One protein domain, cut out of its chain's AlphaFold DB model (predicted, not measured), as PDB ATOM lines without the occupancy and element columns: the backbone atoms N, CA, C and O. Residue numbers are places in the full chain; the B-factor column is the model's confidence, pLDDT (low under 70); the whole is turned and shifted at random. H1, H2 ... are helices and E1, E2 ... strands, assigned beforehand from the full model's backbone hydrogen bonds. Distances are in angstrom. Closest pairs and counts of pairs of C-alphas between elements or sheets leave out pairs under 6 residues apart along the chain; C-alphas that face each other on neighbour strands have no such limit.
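AT A GLANCE: This is residues 10 to 88 of the 109 residues of an uncharacterized protein of Rhodococcus pyridinivorans (UniProt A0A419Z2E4). A sheet of four antiparallel strands, in the order E5 - E4 - E3 - E6, makes a wall; over one of its faces lie the two-stranded hairpin of E1 and E2 and, beside that hairpin, the single helix H1, which meets the wall only with its residues 44 to 49. The long link between E2 and H1 lies at the far end of H1 from the wall, and its residues 26 to 31 stick out there. The printed part has 79 residues, with one named helix and six named strands in the order E1 E2 H1 E3 E4 E5 E6, and the class is mixed, helices and strands. The whole is compact, with a radius of gyration of the C-alphas of 12.9 A, and the C-alphas span 37 by 27 by 18 A.

IN THESE COORDINATES: Begin with the four-stranded sheet and find C-alpha 54 at (0.843, 26.177, -21.729), where E3, residues 54 to 58, begins; it is 13.0 A long from first to last C-alpha. E4, residues 63 to 67, measures 13.3 A, E5, residues 71 to 74, measures 10.3 A, and E6, residues 84 to 87, measures 10.5 A and ends at C-alpha 87 at (-2.766, 22.624, -23.858). Now go back to C-alpha 10 at (15.543, 19.738, -22.957), where E1, residues 10 to 13, begins its 10.2 A. E2, residues 18 to 23, is the longest strand by residues and measures 14.9 A. H1, residues 35 to 50, runs 22.2 A from Ser 35 to Leu 50.

HOW THE PARTS SIT: In the sheet E5 - E4 - E3 - E6, E5 and E6 are the edge strands. Look first at E3 and E4, a hairpin: they are antiparallel at 171 degrees, with N 55 and O 66 2.9 A apart, within hydrogen-bond range. E4 and E5, again a hairpin, are antiparallel at 164 degrees, with N 65 and O 72 at 2.8 A. E3 E4 E5 are a meander, each strand the antiparallel neighbour of the one before. E6 is the antiparallel neighbour of E3 at 178 degrees, with N 58 and O 84 at 2.8 A; E3 E4 E5 E6 are a Greek key, a meander of three strands whose first is the antiparallel neighbour of the fourth. H1 is on one face of this sheet, an arrangement of two layers; its closest C-alphas to E3 are those of Ser 48 and Leu 54, 5.3 A apart. In the hairpin E1 and E2, antiparallel at 157 degrees, N 11 and O 21 are 3.0 A apart. The closest C-alphas of E1 and H1 are those of Val 11 and Trp 45, at 7.0 A, and of E2 and H1 those of Ile 23 and Leu 38, at 6.7 A. E2 and E4 have one pair of C-alphas within 8 A, those of Leu 20 and Val 65, at 7.5 A. E2 and E5 are near each other, with 5 pairs of C-alphas within 10 A; E2 and E3 are only just apart, their closest C-alphas 8.2 A from each other. In H1 every O i to N i+4 pair is within hydrogen-bond range.

THE WHOLE: The two C-alphas farthest apart are those of Asp 29 and Glu 82, 36.8 A, while those of Thr 10 and Ala 88, the first and last printed, are 17.4 A apart. The printed part has no cut. Look between E2 and H1 for the long link of 11 residues, of which residues 26 to 31 stand free; the link from E5 to E6, 9 residues, is short, and the other four are tight. The mean pLDDT of the printed part is 90.1, and residues 80 to 81, between E5 and E6, are under 70.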
ATOM      1  N   THR A  10      16.725  19.661 -22.089       95.06
ATOM      2  CA  THR A  10      15.543  19.738 -22.957       95.06
ATOM      3  C   THR A  10      14.268  19.664 -22.128       95.06
ATOM      4  O   THR A  10      14.098  18.730 -21.345       95.06
ATOM      5  N   VAL A  11      13.345  20.601 -22.358       95.25
ATOM      6  CA  VAL A  11      11.967  20.539 -21.848       95.25
ATOM      7  C   VAL A  11      11.039  20.206 -23.014       95.25
ATOM      8  O   VAL A  11      11.058  20.884 -24.044       95.25
ATOM      9  N   ALA A  12      10.239  19.151 -22.868       94.38
ATOM     10  CA  ALA A  12       9.288  18.682 -23.873       94.38
ATOM     11  C   ALA A  12       7.959  18.281 -23.218       94.38
ATOM     12  O   ALA A  12       7.945  17.877 -22.055       94.38
ATOM     13  N   ALA A  13       6.854  18.389 -23.957       93.00
ATOM     14  CA  ALA A  13       5.514  18.048 -23.473       93.00
ATOM     15  C   ALA A  13       4.626  17.489 -24.595       93.00
ATOM     16  O   ALA A  13       4.893  17.728 -25.771       93.00
ATOM     17  N   GLY A  14       3.556  16.783 -24.223       89.38
ATOM     18  CA  GLY A  14       2.622  16.141 -25.157       89.38
ATOM     19  C   GLY A  14       2.936  14.666 -25.425       89.38
ATOM     20  O   GLY A  14       3.915  14.124 -24.908       89.38
ATOM     21  N   ASP A  15       2.085  14.027 -26.227       85.94
ATOM     22  CA  ASP A  15       2.239  12.652 -26.711       85.94
ATOM     23  C   ASP A  15       1.837  12.590 -28.205       85.94
ATOM     24  O   ASP A  15       0.646  12.715 -28.503       85.94
ATOM     25  N   PRO A  16       2.796  12.482 -29.151       85.00
ATOM     26  CA  PRO A  16       4.242  12.428 -28.924       85.00
ATOM     27  C   PRO A  16       4.801  13.748 -28.366       85.00
ATOM     28  O   PRO A  16       4.270  14.832 -28.614       85.00
ATOM     29  N   ALA A  17       5.901  13.663 -27.613       89.31
ATOM     30  CA  ALA A  17       6.492  14.827 -26.959       89.31
ATOM     31  C   ALA A  17       7.069  15.832 -27.973       89.31
ATOM     32  O   ALA A  17       7.980  15.515 -28.746       89.31
ATOM     33  N   VAL A  18       6.578  17.070 -27.907       91.00
ATOM     34  CA  VAL A  18       7.085  18.231 -28.641       91.00
ATOM     35  C   VAL A  18       8.118  18.947 -27.780       91.00
ATOM     36  O   VAL A  18       7.832  19.357 -26.652       91.00
ATOM     37  N   ARG A  19       9.333  19.118 -28.307       93.06
ATOM     38  CA  ARG A  19      10.401  19.890 -27.658       93.06
ATOM     39  C   ARG A  19      10.034  21.374 -27.614       93.06
ATOM     40  O   ARG A  19       9.951  22.022 -28.653       93.06
ATOM     41  N   LEU A  20       9.869  21.901 -26.404       93.38
ATOM     42  CA  LEU A  20       9.529  23.300 -26.137       93.38
ATOM     43  C   LEU A  20      10.785  24.172 -26.055       93.38
ATOM     44  O   LEU A  20      10.809  25.273 -26.600       93.38
ATOM     45  N   ALA A  21      11.836  23.658 -25.409       93.62
ATOM     46  CA  ALA A  21      13.097  24.366 -25.214       93.62
ATOM     47  C   ALA A  21      14.296  23.413 -25.135       93.62
ATOM     48  O   ALA A  21      14.166  22.263 -24.713       93.62
ATOM     49  N   SER A  22      15.466  23.927 -25.517       93.38
ATOM     50  CA  SER A  22      16.787  23.356 -25.242       93.38
ATOM     51  C   SER A  22      17.633  24.467 -24.636       93.38
ATOM     52  O   SER A  22      17.742  25.527 -25.245       93.38
ATOM     53  N   ILE A  23      18.170  24.246 -23.437       93.81
ATOM     54  CA  ILE A  23      18.806  25.289 -22.626       93.81
ATOM     55  C   ILE A  23      20.229  24.836 -22.252       93.81
ATOM     56  O   ILE A  23      20.366  23.762 -21.658       93.81
ATOM     57  N   PRO A  24      21.283  25.611 -22.572       91.19
ATOM     58  CA  PRO A  24      21.234  26.847 -23.353       91.19
ATOM     59  C   PRO A  24      20.852  26.589 -24.824       91.19
ATOM     60  O   PRO A  24      21.017  25.480 -25.339       91.19
ATOM     61  N   ASP A  25      20.326  27.615 -25.493       86.50
ATOM     62  CA  ASP A  25      19.980  27.579 -26.923       86.50
ATOM     63  C   ASP A  25      21.203  27.818 -27.832       86.50
ATOM     64  O   ASP A  25      21.182  27.488 -29.018       86.50
ATOM     65  N   CYS A  26      22.291  28.324 -27.249       86.19
ATOM     66  CA  CYS A  26      23.607  28.476 -27.847       86.19
ATOM     67  C   CYS A  26      24.687  28.154 -26.806       86.19
ATOM     68  O   CYS A  26      24.630  28.641 -25.683       86.19
ATOM     69  N   GLY A  27      25.691  27.356 -27.168       81.00
ATOM     70  CA  GLY A  27      26.802  27.022 -26.266       81.00
ATOM     71  C   GLY A  27      28.121  27.685 -26.637       81.00
ATOM     72  O   GLY A  27      29.170  27.101 -26.391       81.00
ATOM     73  N   CYS A  28      28.081  28.857 -27.277       84.94
ATOM     74  CA  CYS A  28      29.278  29.666 -27.484       84.94
ATOM     75  C   CYS A  28      29.455  30.676 -26.346       84.94
ATOM     76  O   CYS A  28      28.480  31.207 -25.814       84.94
ATOM     77  N   ASP A  29      30.704  31.012 -26.040       81.12
ATOM     78  CA  ASP A  29      31.073  31.948 -24.971       81.12
ATOM     79  C   ASP A  29      30.451  33.345 -25.162       81.12
ATOM     80  O   ASP A  29      30.206  34.073 -24.205       81.12
ATOM     81  N   GLY A  30      30.174  33.729 -26.415       82.25
ATOM     82  CA  GLY A  30      29.534  35.005 -26.747       82.25
ATOM     83  C   GLY A  30      28.043  35.072 -26.397       82.25
ATOM     84  O   GLY A  30      27.488  36.166 -26.340       82.25
ATOM     85  N   CYS A  31      27.404  33.925 -26.167       83.56
ATOM     86  CA  CYS A  31      26.002  33.801 -25.770       83.56
ATOM     87  C   CYS A  31      25.857  33.316 -24.320       83.56
ATOM     88  O   CYS A  31      24.776  32.866 -23.935       83.56
ATOM     89  N   ASP A  32      26.920  33.386 -23.514       83.69
ATOM     90  CA  ASP A  32      26.848  33.002 -22.108       83.69
ATOM     91  C   ASP A  32      26.071  34.055 -21.301       83.69
ATOM     92  O   ASP A  32      26.604  35.070 -20.851       83.69
ATOM     93  N   HIS A  33      24.774  33.805 -21.130       85.69
ATOM     94  CA  HIS A  33      23.884  34.611 -20.293       85.69
ATOM     95  C   HIS A  33      24.123  34.385 -18.788       85.69
ATOM     96  O   HIS A  33      23.545  35.085 -17.957       85.69
ATOM     97  N   GLY A  34      24.972  33.420 -18.419       89.56
ATOM     98  CA  GLY A  34      25.204  33.004 -17.046       89.56
ATOM     99  C   GLY A  34      24.128  32.053 -16.515       89.56
ATOM    100  O   GLY A  34      22.963  32.058 -16.920       89.56
ATOM    101  N   SER A  35      24.518  31.223 -15.547       90.94
ATOM    102  CA  SER A  35      23.677  30.141 -15.020       90.94
ATOM    103  C   SER A  35      22.382  30.612 -14.358       90.94
ATOM    104  O   SER A  35      21.385  29.904 -14.436       90.94
ATOM    105  N   ALA A  36      22.368  31.793 -13.732       95.81
ATOM    106  CA  ALA A  36      21.166  32.331 -13.093       95.81
ATOM    107  C   ALA A  36      20.029  32.522 -14.108       95.81
ATOM    108  O   ALA A  36      18.925  32.032 -13.892       95.81
ATOM    109  N   THR A  37      20.325  33.142 -15.253       93.69
ATOM    110  CA  THR A  37      19.350  33.339 -16.330       93.69
ATOM    111  C   THR A  37      18.892  32.010 -16.927       93.69
ATOM    112  O   THR A  37      17.699  31.812 -17.130       93.69
ATOM    113  N   LEU A  38      19.809  31.059 -17.132       93.56
ATOM    114  CA  LEU A  38      19.453  29.736 -17.657       93.56
ATOM    115  C   LEU A  38      18.533  28.954 -16.705       93.56
ATOM    116  O   LEU A  38      17.610  28.280 -17.161       93.56
ATOM    117  N   LEU A  39      18.763  29.045 -15.393       96.31
ATOM    118  CA  LEU A  39      17.910  28.410 -14.386       96.31
ATOM    119  C   LEU A  39      16.526  29.059 -14.331       96.31
ATOM    120  O   LEU A  39      15.530  28.342 -14.312       96.31
ATOM    121  N   GLU A  40      16.447  30.390 -14.385       97.25
ATOM    122  CA  GLU A  40      15.163  31.093 -14.483       97.25
ATOM    123  C   GLU A  40      14.376  30.684 -15.734       97.25
ATOM    124  O   GLU A  40      13.151  30.565 -15.687       97.25
ATOM    125  N   ASP A  41      15.055  30.452 -16.857       95.50
ATOM    126  CA  ASP A  41      14.402  30.008 -18.086       95.50
ATOM    127  C   ASP A  41      13.908  28.562 -17.989       95.50
ATOM    128  O   ASP A  41      12.782  28.279 -18.408       95.50
ATOM    129  N   ILE A  42      14.681  27.660 -17.372       96.88
ATOM    130  CA  ILE A  42      14.214  26.301 -17.052       96.88
ATOM    131  C   ILE A  42      12.962  26.370 -16.171       96.88
ATOM    132  O   ILE A  42      11.963  25.716 -16.484       96.88
ATOM    133  N   ASP A  43      12.984  27.185 -15.114       97.19
ATOM    134  CA  ASP A  43      11.866  27.327 -14.181       97.19
ATOM    135  C   ASP A  43      10.599  27.816 -14.881       97.19
ATOM    136  O   ASP A  43       9.528  27.248 -14.669       97.19
ATOM    137  N   LYS A  44      10.698  28.818 -15.765       97.06
ATOM    138  CA  LYS A  44       9.545  29.303 -16.543       97.06
ATOM    139  C   LYS A  44       8.925  28.181 -17.371       97.06
ATOM    140  O   LYS A  44       7.712  27.994 -17.320       97.06
ATOM    141  N   TRP A  45       9.743  27.417 -18.099       96.81
ATOM    142  CA  TRP A  45       9.258  26.322 -18.943       96.81
ATOM    143  C   TRP A  45       8.613  25.201 -18.138       96.81
ATOM    144  O   TRP A  45       7.521  24.749 -18.483       96.81
ATOM    145  N   VAL A  46       9.270  24.770 -17.060       95.25
ATOM    146  CA  VAL A  46       8.734  23.740 -16.168       95.25
ATOM    147  C   VAL A  46       7.425  24.225 -15.554       95.25
ATOM    148  O   VAL A  46       6.419  23.528 -15.655       95.25
ATOM    149  N   LEU A  47       7.383  25.436 -14.996       94.50
ATOM    150  CA  LEU A  47       6.170  25.974 -14.387       94.50
ATOM    151  C   LEU A  47       5.019  26.080 -15.385       94.50
ATOM    152  O   LEU A  47       3.927  25.669 -15.026       94.50
ATOM    153  N   SER A  48       5.242  26.519 -16.627       94.62
ATOM    154  CA  SER A  48       4.177  26.556 -17.645       94.62
ATOM    155  C   SER A  48       3.564  25.184 -17.932       94.62
ATOM    156  O   SER A  48       2.360  25.075 -18.151       94.62
ATOM    157  N   VAL A  49       4.380  24.124 -17.923       92.62
ATOM    158  CA  VAL A  49       3.889  22.747 -18.084       92.62
ATOM    159  C   VAL A  49       3.077  22.317 -16.860       92.62
ATOM    160  O   VAL A  49       1.992  21.759 -17.016       92.62
ATOM    161  N   LEU A  50       3.595  22.553 -15.650       91.12
ATOM    162  CA  LEU A  50       2.999  22.034 -14.413       91.12
ATOM    163  C   LEU A  50       1.787  22.843 -13.938       91.12
ATOM    164  O   LEU A  50       0.848  22.274 -13.387       91.12
ATOM    165  N   ASP A  51       1.796  24.161 -14.130       91.12
ATOM    166  CA  ASP A  51       0.729  25.049 -13.671       91.12
ATOM    167  C   ASP A  51      -0.453  25.140 -14.644       91.12
ATOM    168  O   ASP A  51      -1.455  25.779 -14.320       91.12
ATOM    169  N   GLY A  52      -0.359  24.488 -15.806       90.81
ATOM    170  CA  GLY A  52      -1.403  24.464 -16.826       90.81
ATOM    171  C   GLY A  52      -1.377  25.652 -17.794       90.81
ATOM    172  O   GLY A  52      -2.172  25.678 -18.732       90.81
ATOM    173  N   SER A  53      -0.483  26.631 -17.620       94.19
ATOM    174  CA  SER A  53      -0.370  27.813 -18.484       94.19
ATOM    175  C   SER A  53       0.498  27.548 -19.716       94.19
ATOM    176  O   SER A  53       1.483  28.233 -19.981       94.19
ATOM    177  N   LEU A  54       0.120  26.551 -20.515       95.44
ATOM    178  CA  LEU A  54       0.843  26.177 -21.729       95.44
ATOM    179  C   LEU A  54      -0.127  25.900 -22.870       95.44
ATOM    180  O   LEU A  54      -0.944  24.988 -22.780       95.44
ATOM    181  N   HIS A  55       0.011  26.649 -23.961       95.62
ATOM    182  CA  HIS A  55      -0.633  26.389 -25.247       95.62
ATOM    183  C   HIS A  55       0.442  26.179 -26.312       95.62
ATOM    184  O   HIS A  55       1.273  27.061 -26.530       95.62
ATOM    185  N   VAL A  56       0.412  25.035 -26.990       95.19
ATOM    186  CA  VAL A  56       1.375  24.657 -28.031       95.19
ATOM    187  C   VAL A  56       0.634  24.411 -29.329       95.19
ATOM    188  O   VAL A  56      -0.344  23.671 -29.357       95.19
ATOM    189  N   HIS A  57       1.112  25.026 -30.403       93.62
ATOM    190  CA  HIS A  57       0.699  24.759 -31.773       93.62
ATOM    191  C   HIS A  57       1.960  24.474 -32.585       93.62
ATOM    192  O   HIS A  57       2.884  25.288 -32.605       93.62
ATOM    193  N   VAL A  58       2.004  23.330 -33.256       92.00
ATOM    194  CA  VAL A  58       3.126  22.940 -34.104       92.00
ATOM    195  C   VAL A  58       2.621  22.433 -35.450       92.00
ATOM    196  O   VAL A  58       1.677  21.653 -35.519       92.00
ATOM    197  N   ASP A  59       3.251  22.894 -36.523       89.88
ATOM    198  CA  ASP A  59       3.073  22.399 -37.885       89.88
ATOM    199  C   ASP A  59       4.441  22.232 -38.566       89.88
ATOM    200  O   ASP A  59       5.479  22.513 -37.965       89.88
ATOM    201  N   ALA A  60       4.456  21.816 -39.835       87.88
ATOM    202  CA  ALA A  60       5.680  21.587 -40.611       87.88
ATOM    203  C   ALA A  60       6.604  22.820 -40.768       87.88
ATOM    204  O   ALA A  60       7.729  22.701 -41.249       87.88
ATOM    205  N   ARG A  61       6.146  24.030 -40.429       89.06
ATOM    206  CA  ARG A  61       6.881  25.293 -40.613       89.06
ATOM    207  C   ARG A  61       7.161  26.017 -39.307       89.06
ATOM    208  O   ARG A  61       8.145  26.759 -39.241       89.06
ATOM    209  N   ARG A  62       6.300  25.861 -38.303       90.38
ATOM    210  CA  ARG A  62       6.327  26.682 -37.095       90.38
ATOM    211  C   ARG A  62       5.972  25.882 -35.850       90.38
ATOM    212  O   ARG A  62       4.977  25.174 -35.812       90.38
ATOM    213  N   LEU A  63       6.751  26.120 -34.800       92.12
ATOM    214  CA  LEU A  63       6.366  25.905 -33.415       92.12
ATOM    215  C   LEU A  63       5.965  27.260 -32.818       92.12
ATOM    216  O   LEU A  63       6.726  28.228 -32.885       92.12
ATOM    217  N   ALA A  64       4.762  27.341 -32.262       94.31
ATOM    218  CA  ALA A  64       4.263  28.477 -31.505       94.31
ATOM    219  C   ALA A  64       3.865  28.000 -30.107       94.31
ATOM    220  O   ALA A  64       3.036  27.104 -29.961       94.31
ATOM    221  N   VAL A  65       4.456  28.612 -29.085       95.62
ATOM    222  CA  VAL A  65       4.174  28.300 -27.686       95.62
ATOM    223  C   VAL A  65       3.781  29.575 -26.963       95.62
ATOM    224  O   VAL A  65       4.453  30.597 -27.086       95.62
ATOM    225  N   ARG A  66       2.690  29.522 -26.206       96.25
ATOM    226  CA  ARG A  66       2.213  30.630 -25.382       96.25
ATOM    227  C   ARG A  66       2.076  30.168 -23.944       96.25
ATOM    228  O   ARG A  66       1.481  29.121 -23.692       96.25
ATOM    229  N   THR A  67       2.609  30.964 -23.025       96.38
ATOM    230  CA  THR A  67       2.595  30.680 -21.589       96.38
ATOM    231  C   THR A  67       2.167  31.892 -20.772       96.38
ATOM    232  O   THR A  67       1.884  32.949 -21.333       96.38
ATOM    233  N   SER A  68       2.123  31.790 -19.441       95.75
ATOM    234  CA  SER A  68       1.986  32.978 -18.585       95.75
ATOM    235  C   SER A  68       3.233  33.874 -18.567       95.75
ATOM    236  O   SER A  68       3.165  35.000 -18.080       95.75
ATOM    237  N   PHE A  69       4.379  33.381 -19.052       95.75
ATOM    238  CA  PHE A  69       5.654  34.108 -19.058       95.75
ATOM    239  C   PHE A  69       5.977  34.761 -20.406       95.75
ATOM    240  O   PHE A  69       6.798  35.674 -20.447       95.75
ATOM    241  N   GLY A  70       5.343  34.332 -21.503       94.75
ATOM    242  CA  GLY A  70       5.589  34.920 -22.817       94.75
ATOM    243  C   GLY A  70       5.054  34.116 -23.999       94.75
ATOM    244  O   GLY A  70       4.341  33.122 -23.852       94.75
ATOM    245  N   VAL A  71       5.413  34.587 -25.194       94.06
ATOM    246  CA  VAL A  71       5.172  33.907 -26.471       94.06
ATOM    247  C   VAL A  71       6.517  33.531 -27.076       94.06
ATOM    248  O   VAL A  71       7.404  34.373 -27.199       94.06
ATOM    249  N   HIS A  72       6.648  32.279 -27.497       93.12
ATOM    250  CA  HIS A  72       7.829  31.741 -28.156       93.12
ATOM    251  C   HIS A  72       7.452  31.230 -29.541       93.12
ATOM    252  O   HIS A  72       6.436  30.555 -29.724       93.12
ATOM    253  N   THR A  73       8.276  31.546 -30.534       91.94
ATOM    254  CA  THR A  73       8.082  31.074 -31.903       91.94
ATOM    255  C   THR A  73       9.402  30.629 -32.489       91.94
ATOM    256  O   THR A  73      10.373  31.382 -32.457       91.94
ATOM    257  N   SER A  74       9.428  29.441 -33.068       89.62
ATOM    258  CA  SER A  74      10.624  28.875 -33.679       89.62
ATOM    259  C   SER A  74      10.240  27.967 -34.844       89.62
ATOM    260  O   SER A  74       9.059  27.755 -35.136       89.62
ATOM    261  N   ARG A  75      11.244  27.443 -35.547       87.88
ATOM    262  CA  ARG A  75      11.020  26.310 -36.445       87.88
ATOM    263  C   ARG A  75      10.910  25.027 -35.621       87.88
ATOM    264  O   ARG A  75      11.648  24.890 -34.643       87.88
ATOM    265  N   PRO A  76      10.039  24.087 -36.015       83.25
ATOM    266  CA  PRO A  76      10.033  22.768 -35.407       83.25
ATOM    267  C   PRO A  76      11.401  22.114 -35.640       83.25
ATOM    268  O   PRO A  76      11.957  22.164 -36.735       83.25
ATOM    269  N   VAL A  77      11.974  21.550 -34.579       76.56
ATOM    270  CA  VAL A  77      13.245  20.803 -34.656       76.56
ATOM    271  C   VAL A  77      12.981  19.313 -34.918       76.56
ATOM    272  O   VAL A  77      13.883  18.570 -35.279       76.56
ATOM    273  N   GLN A  78      11.751  18.857 -34.678       73.12
ATOM    274  CA  GLN A  78      11.285  17.508 -35.004       73.12
ATOM    275  C   GLN A  78      10.573  17.557 -36.357       73.12
ATOM    276  O   GLN A  78       9.954  18.575 -36.669       73.12
ATOM    277  N   ASP A  79      10.653  16.478 -37.138       70.50
ATOM    278  CA  ASP A  79       9.794  16.326 -38.313       70.50
ATOM    279  C   ASP A  79       8.373  16.065 -37.809       70.50
ATOM    280  O   ASP A  79       8.135  15.136 -37.033       70.50
ATOM    281  N   VAL A  80       7.460  16.969 -38.145       69.25
ATOM    282  CA  VAL A  80       6.075  16.946 -37.677       69.25
ATOM    283  C   VAL A  80       5.228  16.597 -38.889       69.25
ATOM    284  O   VAL A  80       4.893  17.474 -39.686       69.25
ATOM    285  N   ASP A  81       4.928  15.305 -39.033       69.56
ATOM    286  CA  ASP A  81       4.138  14.780 -40.152       69.56
ATOM    287  C   ASP A  81       2.699  15.330 -40.137       69.56
ATOM    288  O   ASP A  81       2.115  15.579 -41.194       69.56
ATOM    289  N   GLU A  82       2.145  15.590 -38.945       77.31
ATOM    290  CA  GLU A  82       0.794  16.129 -38.761       77.31
ATOM    291  C   GLU A  82       0.771  17.341 -37.813       77.31
ATOM    292  O   GLU A  82       1.327  17.278 -36.710       77.31
ATOM    293  N   PRO A  83       0.095  18.447 -38.192       82.81
ATOM    294  CA  PRO A  83      -0.097  19.582 -37.302       82.81
ATOM    295  C   PRO A  83      -0.748  19.152 -35.987       82.81
ATOM    296  O   PRO A  83      -1.798  18.513 -35.984       82.81
ATOM    297  N   THR A  84      -0.145  19.544 -34.870       86.50
ATOM    298  CA  THR A  84      -0.611  19.190 -33.529       86.50
ATOM    299  C   THR A  84      -0.793  20.451 -32.700       86.50
ATOM    300  O   THR A  84       0.035  21.362 -32.724       86.50
ATOM    301  N   ALA A  85      -1.881  20.503 -31.936       91.50
ATOM    302  CA  ALA A  85      -2.099  21.534 -30.937       91.50
ATOM    303  C   ALA A  85      -2.525  20.888 -29.622       91.50
ATOM    304  O   ALA A  85      -3.366  19.990 -29.612       91.50
ATOM    305  N   PHE A  86      -1.944  21.342 -28.517       93.19
ATOM    306  CA  PHE A  86      -2.311  20.868 -27.191       93.19
ATOM    307  C   PHE A  86      -2.154  21.961 -26.144       93.19
ATOM    308  O   PHE A  86      -1.415  22.934 -26.316       93.19
ATOM    309  N   THR A  87      -2.859  21.772 -25.037       92.00
ATOM    310  CA  THR A  87      -2.766  22.624 -23.858       92.00
ATOM    311  C   THR A  87      -2.374  21.772 -22.663       92.00
ATOM    312  O   THR A  87      -2.753  20.601 -22.585       92.00
ATOM    313  N   ALA A  88      -1.626  22.339 -21.719       89.62
ATOM    314  CA  ALA A  88      -1.512  21.704 -20.414       89.62
ATOM    315  C   ALA A  88      -2.866  21.770 -19.688       89.62
ATOM    316  O   ALA A  88      -3.704  22.630 -19.971       89.62
TER     317      ALA A  88